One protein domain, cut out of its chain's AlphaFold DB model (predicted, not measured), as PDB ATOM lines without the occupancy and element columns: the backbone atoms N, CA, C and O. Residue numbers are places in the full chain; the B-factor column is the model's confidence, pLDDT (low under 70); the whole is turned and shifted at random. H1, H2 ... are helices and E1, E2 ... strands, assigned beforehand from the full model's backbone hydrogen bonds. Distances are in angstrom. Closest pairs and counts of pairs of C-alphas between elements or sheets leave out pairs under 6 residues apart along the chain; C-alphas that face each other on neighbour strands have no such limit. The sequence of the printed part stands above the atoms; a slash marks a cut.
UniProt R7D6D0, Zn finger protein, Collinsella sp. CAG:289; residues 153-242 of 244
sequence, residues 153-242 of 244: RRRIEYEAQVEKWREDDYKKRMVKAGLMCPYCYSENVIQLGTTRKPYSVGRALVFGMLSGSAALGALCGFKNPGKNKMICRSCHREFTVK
ATOM      1  N   ARG A 153    -156.499 169.332 -33.217       95.62
ATOM      2  CA  ARG A 153    -157.157 169.704 -31.960       95.62
ATOM      3  C   ARG A 153    -156.202 170.445 -31.019       95.62
ATOM      4  O   ARG A 153    -156.563 171.495 -30.495       95.62
ATOM      5  N   ARG A 154    -154.964 169.956 -30.864       95.19
ATOM      6  CA  ARG A 154    -153.931 170.639 -30.066       95.19
ATOM      7  C   ARG A 154    -153.568 172.022 -30.606       95.19
ATOM      8  O   ARG A 154    -153.301 172.913 -29.808       95.19
ATOM      9  N   ARG A 155    -153.564 172.222 -31.932       95.25
ATOM     10  CA  ARG A 155    -153.341 173.549 -32.532       95.25
ATOM     11  C   ARG A 155    -154.469 174.517 -32.198       95.25
ATOM     12  O   ARG A 155    -154.180 175.616 -31.744       95.25
ATOM     13  N   ILE A 156    -155.722 174.087 -32.331       95.75
ATOM     14  CA  ILE A 156    -156.893 174.919 -32.018       95.75
ATOM     15  C   ILE A 156    -156.927 175.280 -30.525       95.75
ATOM     16  O   ILE A 156    -157.148 176.435 -30.168       95.75
ATOM     17  N   GLU A 157    -156.669 174.314 -29.636       96.44
ATOM     18  CA  GLU A 157    -156.611 174.558 -28.186       96.44
ATOM     19  C   GLU A 157    -155.476 175.525 -27.813       96.44
ATOM     20  O   GLU A 157    -155.665 176.407 -26.973       96.44
ATOM     21  N   TYR A 158    -154.317 175.402 -28.467       96.31
ATOM     22  CA  TYR A 158    -153.196 176.321 -28.289       96.31
ATOM     23  C   TYR A 158    -153.519 177.734 -28.793       96.31
ATOM     24  O   TYR A 158    -153.261 178.703 -28.084       96.31
ATOM     25  N   GLU A 159    -154.132 177.873 -29.970       95.88
ATOM     26  CA  GLU A 159    -154.558 179.169 -30.515       95.88
ATOM     27  C   GLU A 159    -155.588 179.851 -29.604       95.88
ATOM     28  O   GLU A 159    -155.402 181.011 -29.230       95.88
ATOM     29  N   ALA A 160    -156.594 179.111 -29.131       96.44
ATOM     30  CA  ALA A 160    -157.574 179.613 -28.167       96.44
ATOM     31  C   ALA A 160    -156.926 180.019 -26.830       96.44
ATOM     32  O   ALA A 160    -157.358 180.975 -26.178       96.44
ATOM     33  N   GLN A 161    -155.878 179.310 -26.397       96.06
ATOM     34  CA  GLN A 161    -155.109 179.697 -25.220       96.06
ATOM     35  C   GLN A 161    -154.354 181.006 -25.479       96.06
ATOM     36  O   GLN A 161    -154.465 181.935 -24.683       96.06
ATOM     37  N   VAL A 162    -153.642 181.125 -26.600       96.81
ATOM     38  CA  VAL A 162    -152.896 182.337 -26.970       96.81
ATOM     39  C   VAL A 162    -153.812 183.563 -27.066       96.81
ATOM     40  O   VAL A 162    -153.432 184.635 -26.592       96.81
ATOM     41  N   GLU A 163    -155.025 183.425 -27.605       95.50
ATOM     42  CA  GLU A 163    -156.009 184.514 -27.639       95.50
ATOM     43  C   GLU A 163    -156.412 184.982 -26.236       95.50
ATOM     44  O   GLU A 163    -156.376 186.184 -25.964       95.50
ATOM     45  N   LYS A 164    -156.679 184.057 -25.304       96.12
ATOM     46  CA  LYS A 164    -156.960 184.405 -23.898       96.12
ATOM     47  C   LYS A 164    -155.794 185.146 -23.245       96.12
ATOM     48  O   LYS A 164    -155.997 186.171 -22.599       96.12
ATOM     49  N   TRP A 165    -154.564 184.674 -23.458       93.31
ATOM     50  CA  TRP A 165    -153.365 185.356 -22.962       93.31
ATOM     51  C   TRP A 165    -153.231 186.771 -23.540       93.31
ATOM     52  O   TRP A 165    -152.873 187.705 -22.819       93.31
ATOM     53  N   ARG A 166    -153.560 186.956 -24.825       95.19
ATOM     54  CA  ARG A 166    -153.536 188.265 -25.490       95.19
ATOM     55  C   ARG A 166    -154.585 189.217 -24.917       95.19
ATOM     56  O   ARG A 166    -154.274 190.391 -24.705       95.19
ATOM     57  N   GLU A 167    -155.794 188.731 -24.641       92.06
ATOM     58  CA  GLU A 167    -156.840 189.515 -23.976       92.06
ATOM     59  C   GLU A 167    -156.442 189.923 -22.554       92.06
ATOM     60  O   GLU A 167    -156.640 191.076 -22.163       92.06
ATOM     61  N   ASP A 168    -155.850 189.012 -21.785       91.19
ATOM     62  CA  ASP A 168    -155.403 189.296 -20.422       91.19
ATOM     63  C   ASP A 168    -154.273 190.329 -20.398       91.19
ATOM     64  O   ASP A 168    -154.276 191.250 -19.574       91.19
ATOM     65  N   ASP A 169    -153.324 190.237 -21.330       92.88
ATOM     66  CA  ASP A 169    -152.266 191.234 -21.487       92.88
ATOM     67  C   ASP A 169    -152.812 192.592 -21.934       92.88
ATOM     68  O   ASP A 169    -152.364 193.633 -21.439       92.88
ATOM     69  N   TYR A 170    -153.804 192.607 -22.824       90.75
ATOM     70  CA  TYR A 170    -154.499 193.829 -23.217       90.75
ATOM     71  C   TYR A 170    -155.207 194.481 -22.020       90.75
ATOM     72  O   TYR A 170    -154.966 195.659 -21.737       90.75
ATOM     73  N   LYS A 171    -155.979 193.711 -21.239       89.06
ATOM     74  CA  LYS A 171    -156.647 194.187 -20.013       89.06
ATOM     75  C   LYS A 171    -155.640 194.747 -19.008       89.06
ATOM     76  O   LYS A 171    -155.822 195.855 -18.505       89.06
ATOM     77  N   LYS A 172    -154.524 194.050 -18.764       89.00
ATOM     78  CA  LYS A 172    -153.445 194.534 -17.879       89.00
ATOM     79  C   LYS A 172    -152.855 195.860 -18.364       89.00
ATOM     80  O   LYS A 172    -152.601 196.750 -17.547       89.00
ATOM     81  N   ARG A 173    -152.641 196.024 -19.676       88.06
ATOM     82  CA  ARG A 173    -152.144 197.283 -20.263       88.06
ATOM     83  C   ARG A 173    -153.146 198.422 -20.086       88.06
ATOM     84  O   ARG A 173    -152.731 199.512 -19.695       88.06
ATOM     85  N   MET A 174    -154.439 198.173 -20.300       86.31
ATOM     86  CA  MET A 174    -155.493 199.178 -20.117       86.31
ATOM     87  C   MET A 174    -155.668 199.603 -18.657       86.31
ATOM     88  O   MET A 174    -155.765 200.797 -18.370       86.31
ATOM     89  N   VAL A 175    -155.613 198.651 -17.722       86.25
ATOM     90  CA  VAL A 175    -155.627 198.934 -16.278       86.25
ATOM     91  C   VAL A 175    -154.398 199.753 -15.873       86.25
ATOM     92  O   VAL A 175    -154.521 200.742 -15.152       86.25
ATOM     93  N   LYS A 176    -153.206 199.410 -16.380       84.88
ATOM     94  CA  LYS A 176    -151.970 200.165 -16.106       84.88
ATOM     95  C   LYS A 176    -152.002 201.583 -16.686       84.88
ATOM     96  O   LYS A 176    -151.425 202.486 -16.085       84.88
ATOM     97  N   ALA A 177    -152.664 201.774 -17.826       82.88
ATOM     98  CA  ALA A 177    -152.888 203.087 -18.429       82.88
ATOM     99  C   ALA A 177    -153.963 203.916 -17.699       82.88
ATOM    100  O   ALA A 177    -154.059 205.117 -17.927       82.88
ATOM    101  N   GLY A 178    -154.751 203.301 -16.807       79.38
ATOM    102  CA  GLY A 178    -155.850 203.960 -16.101       79.38
ATOM    103  C   GLY A 178    -157.112 204.156 -16.943       79.38
ATOM    104  O   GLY A 178    -157.932 204.997 -16.596       79.38
ATOM    105  N   LEU A 179    -157.264 203.397 -18.034       83.06
ATOM    106  CA  LEU A 179    -158.454 203.414 -18.898       83.06
ATOM    107  C   LEU A 179    -159.536 202.430 -18.425       83.06
ATOM    108  O   LEU A 179    -160.703 202.588 -18.759       83.06
ATOM    109  N   MET A 180    -159.160 201.428 -17.626       86.94
ATOM    110  CA  MET A 180    -160.078 200.437 -17.059       86.94
ATOM    111  C   MET A 180    -159.926 200.343 -15.544       86.94
ATOM    112  O   MET A 180    -158.825 200.466 -15.000       86.94
ATOM    113  N   CYS A 181    -161.036 200.075 -14.856       87.75
ATOM    114  CA  CYS A 181    -161.011 199.806 -13.423       87.75
ATOM    115  C   CYS A 181    -160.327 198.453 -13.124       87.75
ATOM    116  O   CYS A 181    -160.730 197.441 -13.696       87.75
ATOM    117  N   PRO A 182    -159.371 198.374 -12.177       87.06
ATOM    118  CA  PRO A 182    -158.696 197.119 -11.815       87.06
ATOM    119  C   PRO A 182    -159.601 196.082 -11.130       87.06
ATOM    120  O   PRO A 182    -159.219 194.920 -11.034       87.06
ATOM    121  N   TYR A 183    -160.764 196.491 -10.613       87.31
ATOM    122  CA  TYR A 183    -161.643 195.619  -9.825       87.31
ATOM    123  C   TYR A 183    -162.788 195.014 -10.638       87.31
ATOM    124  O   TYR A 183    -163.157 193.869 -10.407       87.31
ATOM    125  N   CYS A 184    -163.369 195.781 -11.562       87.44
ATOM    126  CA  CYS A 184    -164.527 195.354 -12.355       87.44
ATOM    127  C   CYS A 184    -164.309 195.448 -13.868       87.44
ATOM    128  O   CYS A 184    -165.244 195.185 -14.614       87.44
ATOM    129  N   TYR A 185    -163.114 195.849 -14.324       85.94
ATOM    130  CA  TYR A 185    -162.733 195.960 -15.741       85.94
ATOM    131  C   TYR A 185    -163.652 196.832 -16.612       85.94
ATOM    132  O   TYR A 185    -163.588 196.775 -17.833       85.94
ATOM    133  N   SER A 186    -164.484 197.680 -16.006       87.25
ATOM    134  CA  SER A 186    -165.314 198.633 -16.742       87.25
ATOM    135  C   SER A 186    -164.497 199.849 -17.181       87.25
ATOM    136  O   SER A 186    -163.683 200.361 -16.405       87.25
ATOM    137  N   GLU A 187    -164.800 200.365 -18.369       86.94
ATOM    138  CA  GLU A 187    -164.198 201.575 -18.960       86.94
ATOM    139  C   GLU A 187    -164.755 202.884 -18.364       86.94
ATOM    140  O   GLU A 187    -164.243 203.971 -18.612       86.94
ATOM    141  N   ASN A 188    -165.786 202.793 -17.520       84.50
ATOM    142  CA  ASN A 188    -166.447 203.937 -16.889       84.50
ATOM    143  C   ASN A 188    -165.643 204.487 -15.700       84.50
ATOM    144  O   ASN A 188    -166.067 204.379 -14.543       84.50
ATOM    145  N   VAL A 189    -164.473 205.060 -15.968       85.00
ATOM    146  CA  VAL A 189    -163.585 205.656 -14.961       85.00
ATOM    147  C   VAL A 189    -163.548 207.175 -15.084       85.00
ATOM    148  O   VAL A 189    -163.309 207.728 -16.152       85.00
ATOM    149  N   ILE A 190    -163.797 207.857 -13.966       84.75
ATOM    150  CA  ILE A 190    -163.802 209.319 -13.871       84.75
ATOM    151  C   ILE A 190    -162.604 209.751 -13.036       84.75
ATOM    152  O   ILE A 190    -162.351 209.225 -11.948       84.75
ATOM    153  N   GLN A 191    -161.867 210.734 -13.538       81.38
ATOM    154  CA  GLN A 191    -160.785 211.369 -12.798       81.38
ATOM    155  C   GLN A 191    -161.384 212.382 -11.810       81.38
ATOM    156  O   GLN A 191    -161.974 213.367 -12.238       81.38
ATOM    157  N   LEU A 192    -161.232 212.159 -10.497       80.81
ATOM    158  CA  LEU A 192    -161.656 213.147  -9.486       80.81
ATOM    159  C   LEU A 192    -160.635 214.265  -9.298       80.81
ATOM    160  O   LEU A 192    -160.974 215.353  -8.847       80.81
ATOM    161  N   GLY A 193    -159.365 213.985  -9.591       73.12
ATOM    162  CA  GLY A 193    -158.306 214.968  -9.447       73.12
ATOM    163  C   GLY A 193    -156.923 214.350  -9.324       73.12
ATOM    164  O   GLY A 193    -156.738 213.164  -9.031       73.12
ATOM    165  N   THR A 194    -155.920 215.189  -9.547       72.25
ATOM    166  CA  THR A 194    -154.514 214.820  -9.411       72.25
ATOM    167  C   THR A 194    -154.034 215.214  -8.018       72.25
ATOM    168  O   THR A 194    -154.092 216.379  -7.622       72.25
ATOM    169  N   THR A 195    -153.580 214.241  -7.222       65.75
ATOM    170  CA  THR A 195    -152.962 214.573  -5.932       65.75
ATOM    171  C   THR A 195    -151.601 215.195  -6.207       65.75
ATOM    172  O   THR A 195    -150.752 214.577  -6.841       65.75
ATOM    173  N   ARG A 196    -151.372 216.428  -5.755       60.50
ATOM    174  CA  ARG A 196    -150.045 217.050  -5.806       60.50
ATOM    175  C   ARG A 196    -149.325 216.691  -4.515       60.50
ATOM    176  O   ARG A 196    -149.781 217.066  -3.442       60.50
ATOM    177  N   LYS A 197    -148.228 215.936  -4.603       56.31
ATOM    178  CA  LYS A 197    -147.368 215.720  -3.436       56.31
ATOM    179  C   LYS A 197    -146.435 216.926  -3.302       56.31
ATOM    180  O   LYS A 197    -145.744 217.220  -4.279       56.31
ATOM    181  N   PRO A 198    -146.395 217.618  -2.151       52.16
ATOM    182  CA  PRO A 198    -145.319 218.562  -1.894       52.16
ATOM    183  C   PRO A 198    -143.996 217.783  -1.882       52.16
ATOM    184  O   PRO A 198    -143.924 216.674  -1.343       52.16
ATOM    185  N   TYR A 199    -142.964 218.309  -2.542       55.25
ATOM    186  CA  TYR A 199    -141.633 217.712  -2.470       55.25
ATOM    187  C   TYR A 199    -141.125 217.754  -1.024       55.25
ATOM    188  O   TYR A 199    -141.392 218.701  -0.288       55.25
ATOM    189  N   SER A 200    -140.379 216.719  -0.627       52.62
ATOM    190  CA  SER A 200    -139.661 216.707   0.648       52.62
ATOM    191  C   SER A 200    -138.701 217.895   0.698       52.62
ATOM    192  O   SER A 200    -137.850 218.044  -0.184       52.62
ATOM    193  N   VAL A 201    -138.836 218.716   1.741       54.44
ATOM    194  CA  VAL A 201    -138.046 219.935   1.987       54.44
ATOM    195  C   VAL A 201    -136.535 219.656   1.932       54.44
ATOM    196  O   VAL A 201    -135.764 220.494   1.467       54.44
ATOM    197  N   GLY A 202    -136.111 218.434   2.280       52.84
ATOM    198  CA  GLY A 202    -134.710 218.010   2.222       52.84
ATOM    199  C   GLY A 202    -134.092 218.006   0.816       52.84
ATOM    200  O   GLY A 202    -132.899 218.252   0.685       52.84
ATOM    201  N   ARG A 203    -134.873 217.794  -0.257       57.44
ATOM    202  CA  ARG A 203    -134.348 217.888  -1.636       57.44
ATOM    203  C   ARG A 203    -134.199 219.335  -2.105       57.44
ATOM    204  O   ARG A 203    -133.248 219.631  -2.817       57.44
ATOM    205  N   ALA A 204    -135.090 220.232  -1.685       54.62
ATOM    206  CA  ALA A 204    -135.001 221.652  -2.031       54.62
ATOM    207  C   ALA A 204    -133.769 222.321  -1.392       54.62
ATOM    208  O   ALA A 204    -133.097 223.119  -2.041       54.62
ATOM    209  N   LEU A 205    -133.423 221.928  -0.161       54.75
ATOM    210  CA  LEU A 205    -132.222 222.397   0.541       54.75
ATOM    211  C   LEU A 205    -130.919 221.988  -0.162       54.75
ATOM    212  O   LEU A 205    -130.038 222.823  -0.343       54.75
ATOM    213  N   VAL A 206    -130.816 220.735  -0.620       55.56
ATOM    214  CA  VAL A 206    -129.620 220.235  -1.325       55.56
ATOM    215  C   VAL A 206    -129.404 220.961  -2.659       55.56
ATOM    216  O   VAL A 206    -128.287 221.379  -2.958       55.56
ATOM    217  N   PHE A 207    -130.465 221.183  -3.441       49.66
ATOM    218  CA  PHE A 207    -130.369 221.942  -4.696       49.66
ATOM    219  C   PHE A 207    -130.134 223.445  -4.468       49.66
ATOM    220  O   PHE A 207    -129.428 224.070  -5.257       49.66
ATOM    221  N   GLY A 208    -130.664 224.021  -3.384       53.56
ATOM    222  CA  GLY A 208    -130.410 225.412  -2.993       53.56
ATOM    223  C   GLY A 208    -128.965 225.668  -2.552       53.56
ATOM    224  O   GLY A 208    -128.406 226.706  -2.893       53.56
ATOM    225  N   MET A 209    -128.332 224.706  -1.869       53.84
ATOM    226  CA  MET A 209    -126.903 224.772  -1.530       53.84
ATOM    227  C   MET A 209    -125.999 224.631  -2.763       53.84
ATOM    228  O   MET A 209    -125.038 225.381  -2.899       53.84
ATOM    229  N   LEU A 210    -126.314 223.711  -3.681       57.03
ATOM    230  CA  LEU A 210    -125.515 223.472  -4.894       57.03
ATOM    231  C   LEU A 210    -125.594 224.606  -5.929       57.03
ATOM    232  O   LEU A 210    -124.647 224.806  -6.681       57.03
ATOM    233  N   SER A 211    -126.706 225.342  -5.984       54.97
ATOM    234  CA  SER A 211    -126.926 226.414  -6.971       54.97
ATOM    235  C   SER A 211    -126.574 227.820  -6.468       54.97
ATOM    236  O   SER A 211    -126.796 228.798  -7.182       54.97
ATOM    237  N   GLY A 212    -126.055 227.949  -5.239       49.94
ATOM    238  CA  GLY A 212    -125.608 229.226  -4.660       49.94
ATOM    239  C   GLY A 212    -126.696 230.299  -4.512       49.94
ATOM    240  O   GLY A 212    -126.394 231.443  -4.182       49.94
ATOM    241  N   SER A 213    -127.963 229.962  -4.762       47.59
ATOM    242  CA  SER A 213    -129.071 230.913  -4.842       47.59
ATOM    243  C   SER A 213    -130.351 230.310  -4.258       47.59
ATOM    244  O   SER A 213    -130.993 229.424  -4.825       47.59
ATOM    245  N   ALA A 214    -130.763 230.833  -3.101       49.66
ATOM    246  CA  ALA A 214    -131.959 230.388  -2.379       49.66
ATOM    247  C   ALA A 214    -133.256 230.515  -3.211       49.66
ATOM    248  O   ALA A 214    -134.205 229.758  -3.012       49.66
ATOM    249  N   ALA A 215    -133.284 231.435  -4.182       49.31
ATOM    250  CA  ALA A 215    -134.426 231.662  -5.066       49.31
ATOM    251  C   ALA A 215    -134.622 230.548  -6.117       49.31
ATOM    252  O   ALA A 215    -135.759 230.187  -6.425       49.31
ATOM    253  N   LEU A 216    -133.539 229.951  -6.631       46.81
ATOM    254  CA  LEU A 216    -133.609 228.875  -7.632       46.81
ATOM    255  C   LEU A 216    -133.967 227.522  -7.000       46.81
ATOM    256  O   LEU A 216    -134.723 226.751  -7.592       46.81
ATOM    257  N   GLY A 217    -133.546 227.270  -5.755       47.12
ATOM    258  CA  GLY A 217    -133.982 226.097  -4.984       47.12
ATOM    259  C   GLY A 217    -135.498 226.058  -4.720       47.12
ATOM    260  O   GLY A 217    -136.096 224.981  -4.713       47.12
ATOM    261  N   ALA A 218    -136.141 227.223  -4.574       49.91
ATOM    262  CA  ALA A 218    -137.592 227.337  -4.395       49.91
ATOM    263  C   ALA A 218    -138.376 227.194  -5.718       49.91
ATOM    264  O   ALA A 218    -139.447 226.584  -5.737       49.91
ATOM    265  N   LEU A 219    -137.834 227.699  -6.833       49.38
ATOM    266  CA  LEU A 219    -138.471 227.652  -8.159       49.38
ATOM    267  C   LEU A 219    -138.289 226.306  -8.887       49.38
ATOM    268  O   LEU A 219    -139.150 225.911  -9.670       49.38
ATOM    269  N   CYS A 220    -137.239 225.537  -8.587       47.19
ATOM    270  CA  CYS A 220    -137.095 224.157  -9.072       47.19
ATOM    271  C   CYS A 220    -137.828 223.121  -8.196       47.19
ATOM    272  O   CYS A 220    -137.944 221.959  -8.578       47.19
ATOM    273  N   GLY A 221    -138.397 223.534  -7.057       45.19
ATOM    274  CA  GLY A 221    -139.305 222.716  -6.242       45.19
ATOM    275  C   GLY A 221    -140.686 222.494  -6.876       45.19
ATOM    276  O   GLY A 221    -141.587 221.942  -6.238       45.19
ATOM    277  N   PHE A 222    -140.899 222.927  -8.120       49.78
ATOM    278  CA  PHE A 222    -142.195 222.837  -8.772       49.78
ATOM    279  C   PHE A 222    -142.500 221.421  -9.266       49.78
ATOM    280  O   PHE A 222    -142.007 220.944 -10.279       49.78
ATOM    281  N   LYS A 223    -143.410 220.796  -8.508       52.88
ATOM    282  CA  LYS A 223    -144.371 219.754  -8.900       52.88
ATOM    283  C   LYS A 223    -143.828 218.539  -9.657       52.88
ATOM    284  O   LYS A 223    -143.758 218.527 -10.878       52.88
ATOM    285  N   ASN A 224    -143.671 217.429  -8.938       52.69
ATOM    286  CA  ASN A 224    -143.882 216.129  -9.565       52.69
ATOM    287  C   ASN A 224    -145.402 215.944  -9.689       52.69
ATOM    288  O   ASN A 224    -146.094 216.132  -8.676       52.69
ATOM    289  N   PRO A 225    -145.960 215.596 -10.861       59.38
ATOM    290  CA  PRO A 225    -147.345 215.152 -10.920       59.38
ATOM    291  C   PRO A 225    -147.478 213.934  -9.994       59.38
ATOM    292  O   PRO A 225    -146.803 212.919 -10.163       59.38
ATOM    293  N   GLY A 226    -148.264 214.067  -8.922       65.75
ATOM    294  CA  GLY A 226    -148.503 212.953  -8.010       65.75
ATOM    295  C   GLY A 226    -149.482 211.955  -8.625       65.75
ATOM    296  O   GLY A 226    -149.689 211.920  -9.833       65.75
ATOM    297  N   LYS A 227    -150.075 211.081  -7.811       75.81
ATOM    298  CA  LYS A 227    -150.969 210.050  -8.352       75.81
ATOM    299  C   LYS A 227    -152.327 210.657  -8.721       75.81
ATOM    300  O   LYS A 227    -152.868 211.466  -7.959       75.81
ATOM    301  N   ASN A 228    -152.897 210.214  -9.835       78.69
ATOM    302  CA  ASN A 228    -154.256 210.567 -10.232       78.69
ATOM    303  C   ASN A 228    -155.226 209.681  -9.452       78.69
ATOM    304  O   ASN A 228    -155.098 208.454  -9.490       78.69
ATOM    305  N   LYS A 229    -156.160 210.295  -8.718       82.81
ATOM    306  CA  LYS A 229    -157.265 209.583  -8.074       82.81
ATOM    307  C   LYS A 229    -158.379 209.407  -9.099       82.81
ATOM    308  O   LYS A 229    -158.857 210.385  -9.678       82.81
ATOM    309  N   MET A 230    -158.767 208.162  -9.325       85.69
ATOM    310  CA  MET A 230    -159.844 207.787 -10.232       85.69
ATOM    311  C   MET A 230    -160.910 207.027  -9.449       85.69
ATOM    312  O   MET A 230    -160.570 206.233  -8.571       85.69
ATOM    313  N   ILE A 231    -162.180 207.251  -9.778       89.69
ATOM    314  CA  ILE A 231    -163.296 206.430  -9.304       89.69
ATOM    315  C   ILE A 231    -163.926 205.717 -10.481       89.69
ATOM    316  O   ILE A 231    -164.090 206.273 -11.568       89.69
ATOM    317  N   CYS A 232    -164.294 204.469 -10.258       90.94
ATOM    318  CA  CYS A 232    -165.095 203.729 -11.207       90.94
ATOM    319  C   CYS A 232    -166.584 204.002 -10.971       90.94
ATOM    320  O   CYS A 232    -167.073 203.757  -9.875       90.94
ATOM    321  N   ARG A 233    -167.340 204.401 -11.998       90.06
ATOM    322  CA  ARG A 233    -168.800 204.600 -11.897       90.06
ATOM    323  C   ARG A 233    -169.578 203.301 -11.694       90.06
ATOM    324  O   ARG A 233    -170.627 203.312 -11.073       90.06
ATOM    325  N   SER A 234    -169.072 202.183 -12.212       89.44
ATOM    326  CA  SER A 234    -169.756 200.889 -12.095       89.44
ATOM    327  C   SER A 234    -169.597 200.263 -10.704       89.44
ATOM    328  O   SER A 234    -170.588 199.875 -10.098       89.44
ATOM    329  N   CYS A 235    -168.376 200.192 -10.158       90.12
ATOM    330  CA  CYS A 235    -168.135 199.578  -8.843       90.12
ATOM    331  C   CYS A 235    -167.959 200.568  -7.682       90.12
ATOM    332  O   CYS A 235    -167.776 200.123  -6.553       90.12
ATOM    333  N   HIS A 236    -167.972 201.879  -7.949       87.94
ATOM    334  CA  HIS A 236    -167.806 202.955  -6.961       87.94
ATOM    335  C   HIS A 236    -166.520 202.874  -6.118       87.94
ATOM    336  O   HIS A 236    -166.409 203.526  -5.084       87.94
ATOM    337  N   ARG A 237    -165.515 202.101  -6.558       87.94
ATOM    338  CA  ARG A 237    -164.213 202.011  -5.881       87.94
ATOM    339  C   ARG A 237    -163.245 203.055  -6.408       87.94
ATOM    340  O   ARG A 237    -163.143 203.278  -7.619       87.94
ATOM    341  N   GLU A 238    -162.489 203.633  -5.484       86.75
ATOM    342  CA  GLU A 238    -161.393 204.546  -5.777       86.75
ATOM    343  C   GLU A 238    -160.081 203.781  -5.975       86.75
ATOM    344  O   GLU A 238    -159.770 202.835  -5.251       86.75
ATOM    345  N   PHE A 239    -159.279 204.203  -6.947       85.19
ATOM    346  CA  PHE A 239    -157.932 203.683  -7.160       85.19
ATOM    347  C   PHE A 239    -156.993 204.794  -7.639       85.19
ATOM    348  O   PHE A 239    -157.415 205.875  -8.055       85.19
ATOM    349  N   THR A 240    -155.685 204.548  -7.531       81.62
ATOM    350  CA  THR A 240    -154.663 205.544  -7.882       81.62
ATOM    351  C   THR A 240    -153.781 205.058  -9.017       81.62
ATOM    352  O   THR A 240    -153.175 203.992  -8.923       81.62
ATOM    353  N   VAL A 241    -153.668 205.867 -10.067       81.88
ATOM    354  CA  VAL A 241    -152.811 205.587 -11.226       81.88
ATOM    355  C   VAL A 241    -151.660 206.585 -11.237       81.88
ATOM    356  O   VAL A 241    -151.842 207.767 -10.930       81.88
ATOM    357  N   LYS A 242    -150.445 206.111 -11.531       72.69
ATOM    358  CA  LYS A 242    -149.305 207.008 -11.741       72.69
ATOM    359  C   LYS A 242    -149.431 207.618 -13.145       72.69
ATOM    360  O   LYS A 242    -149.535 206.837 -14.088       72.69
TER     361      LYS A 242
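This is residues 153 to 242 of the 244 residues of the protein "Zn finger protein" of Collinsella sp. CAG:289 (UniProt R7D6D0). The antiparallel sheet E1 E2 E3 lies between a long helix, H1, whose residues 153 to 170 stick out, and a head of helices H2 and H3. The printed part has 90 residues with, in order, H1 E1 H2 H3 E2 E3, mixed helices and strands. It is extended: radius of gyration of the C-alphas 21.5 A, spans 73 by 32 by 14 A.

E1 is residues 189 to 196, E2 225 to 232, E3 238 to 241, H2 201 to 210, H3 214 to 219. H1, residues 153 to 177, runs 36.3 A between C-alphas at (-157.157, 169.704, -31.960) and (-152.888, 203.087, -18.429).

N 190 and O 231 are 2.9 A apart across antiparallel E1 and E2, N 230 and O 239 2.9 A across the hairpin E2 and E3. H2 and H3 touch, closest C-alphas Gly 208 and Gly 217, 4.1 A. Every O i to N i+4 pair is within hydrogen-bond range in H1 and H2, 1 of 2 in H3.

The link H1 to E1 is long; pLDDT is under 70 for residues 195 to 226.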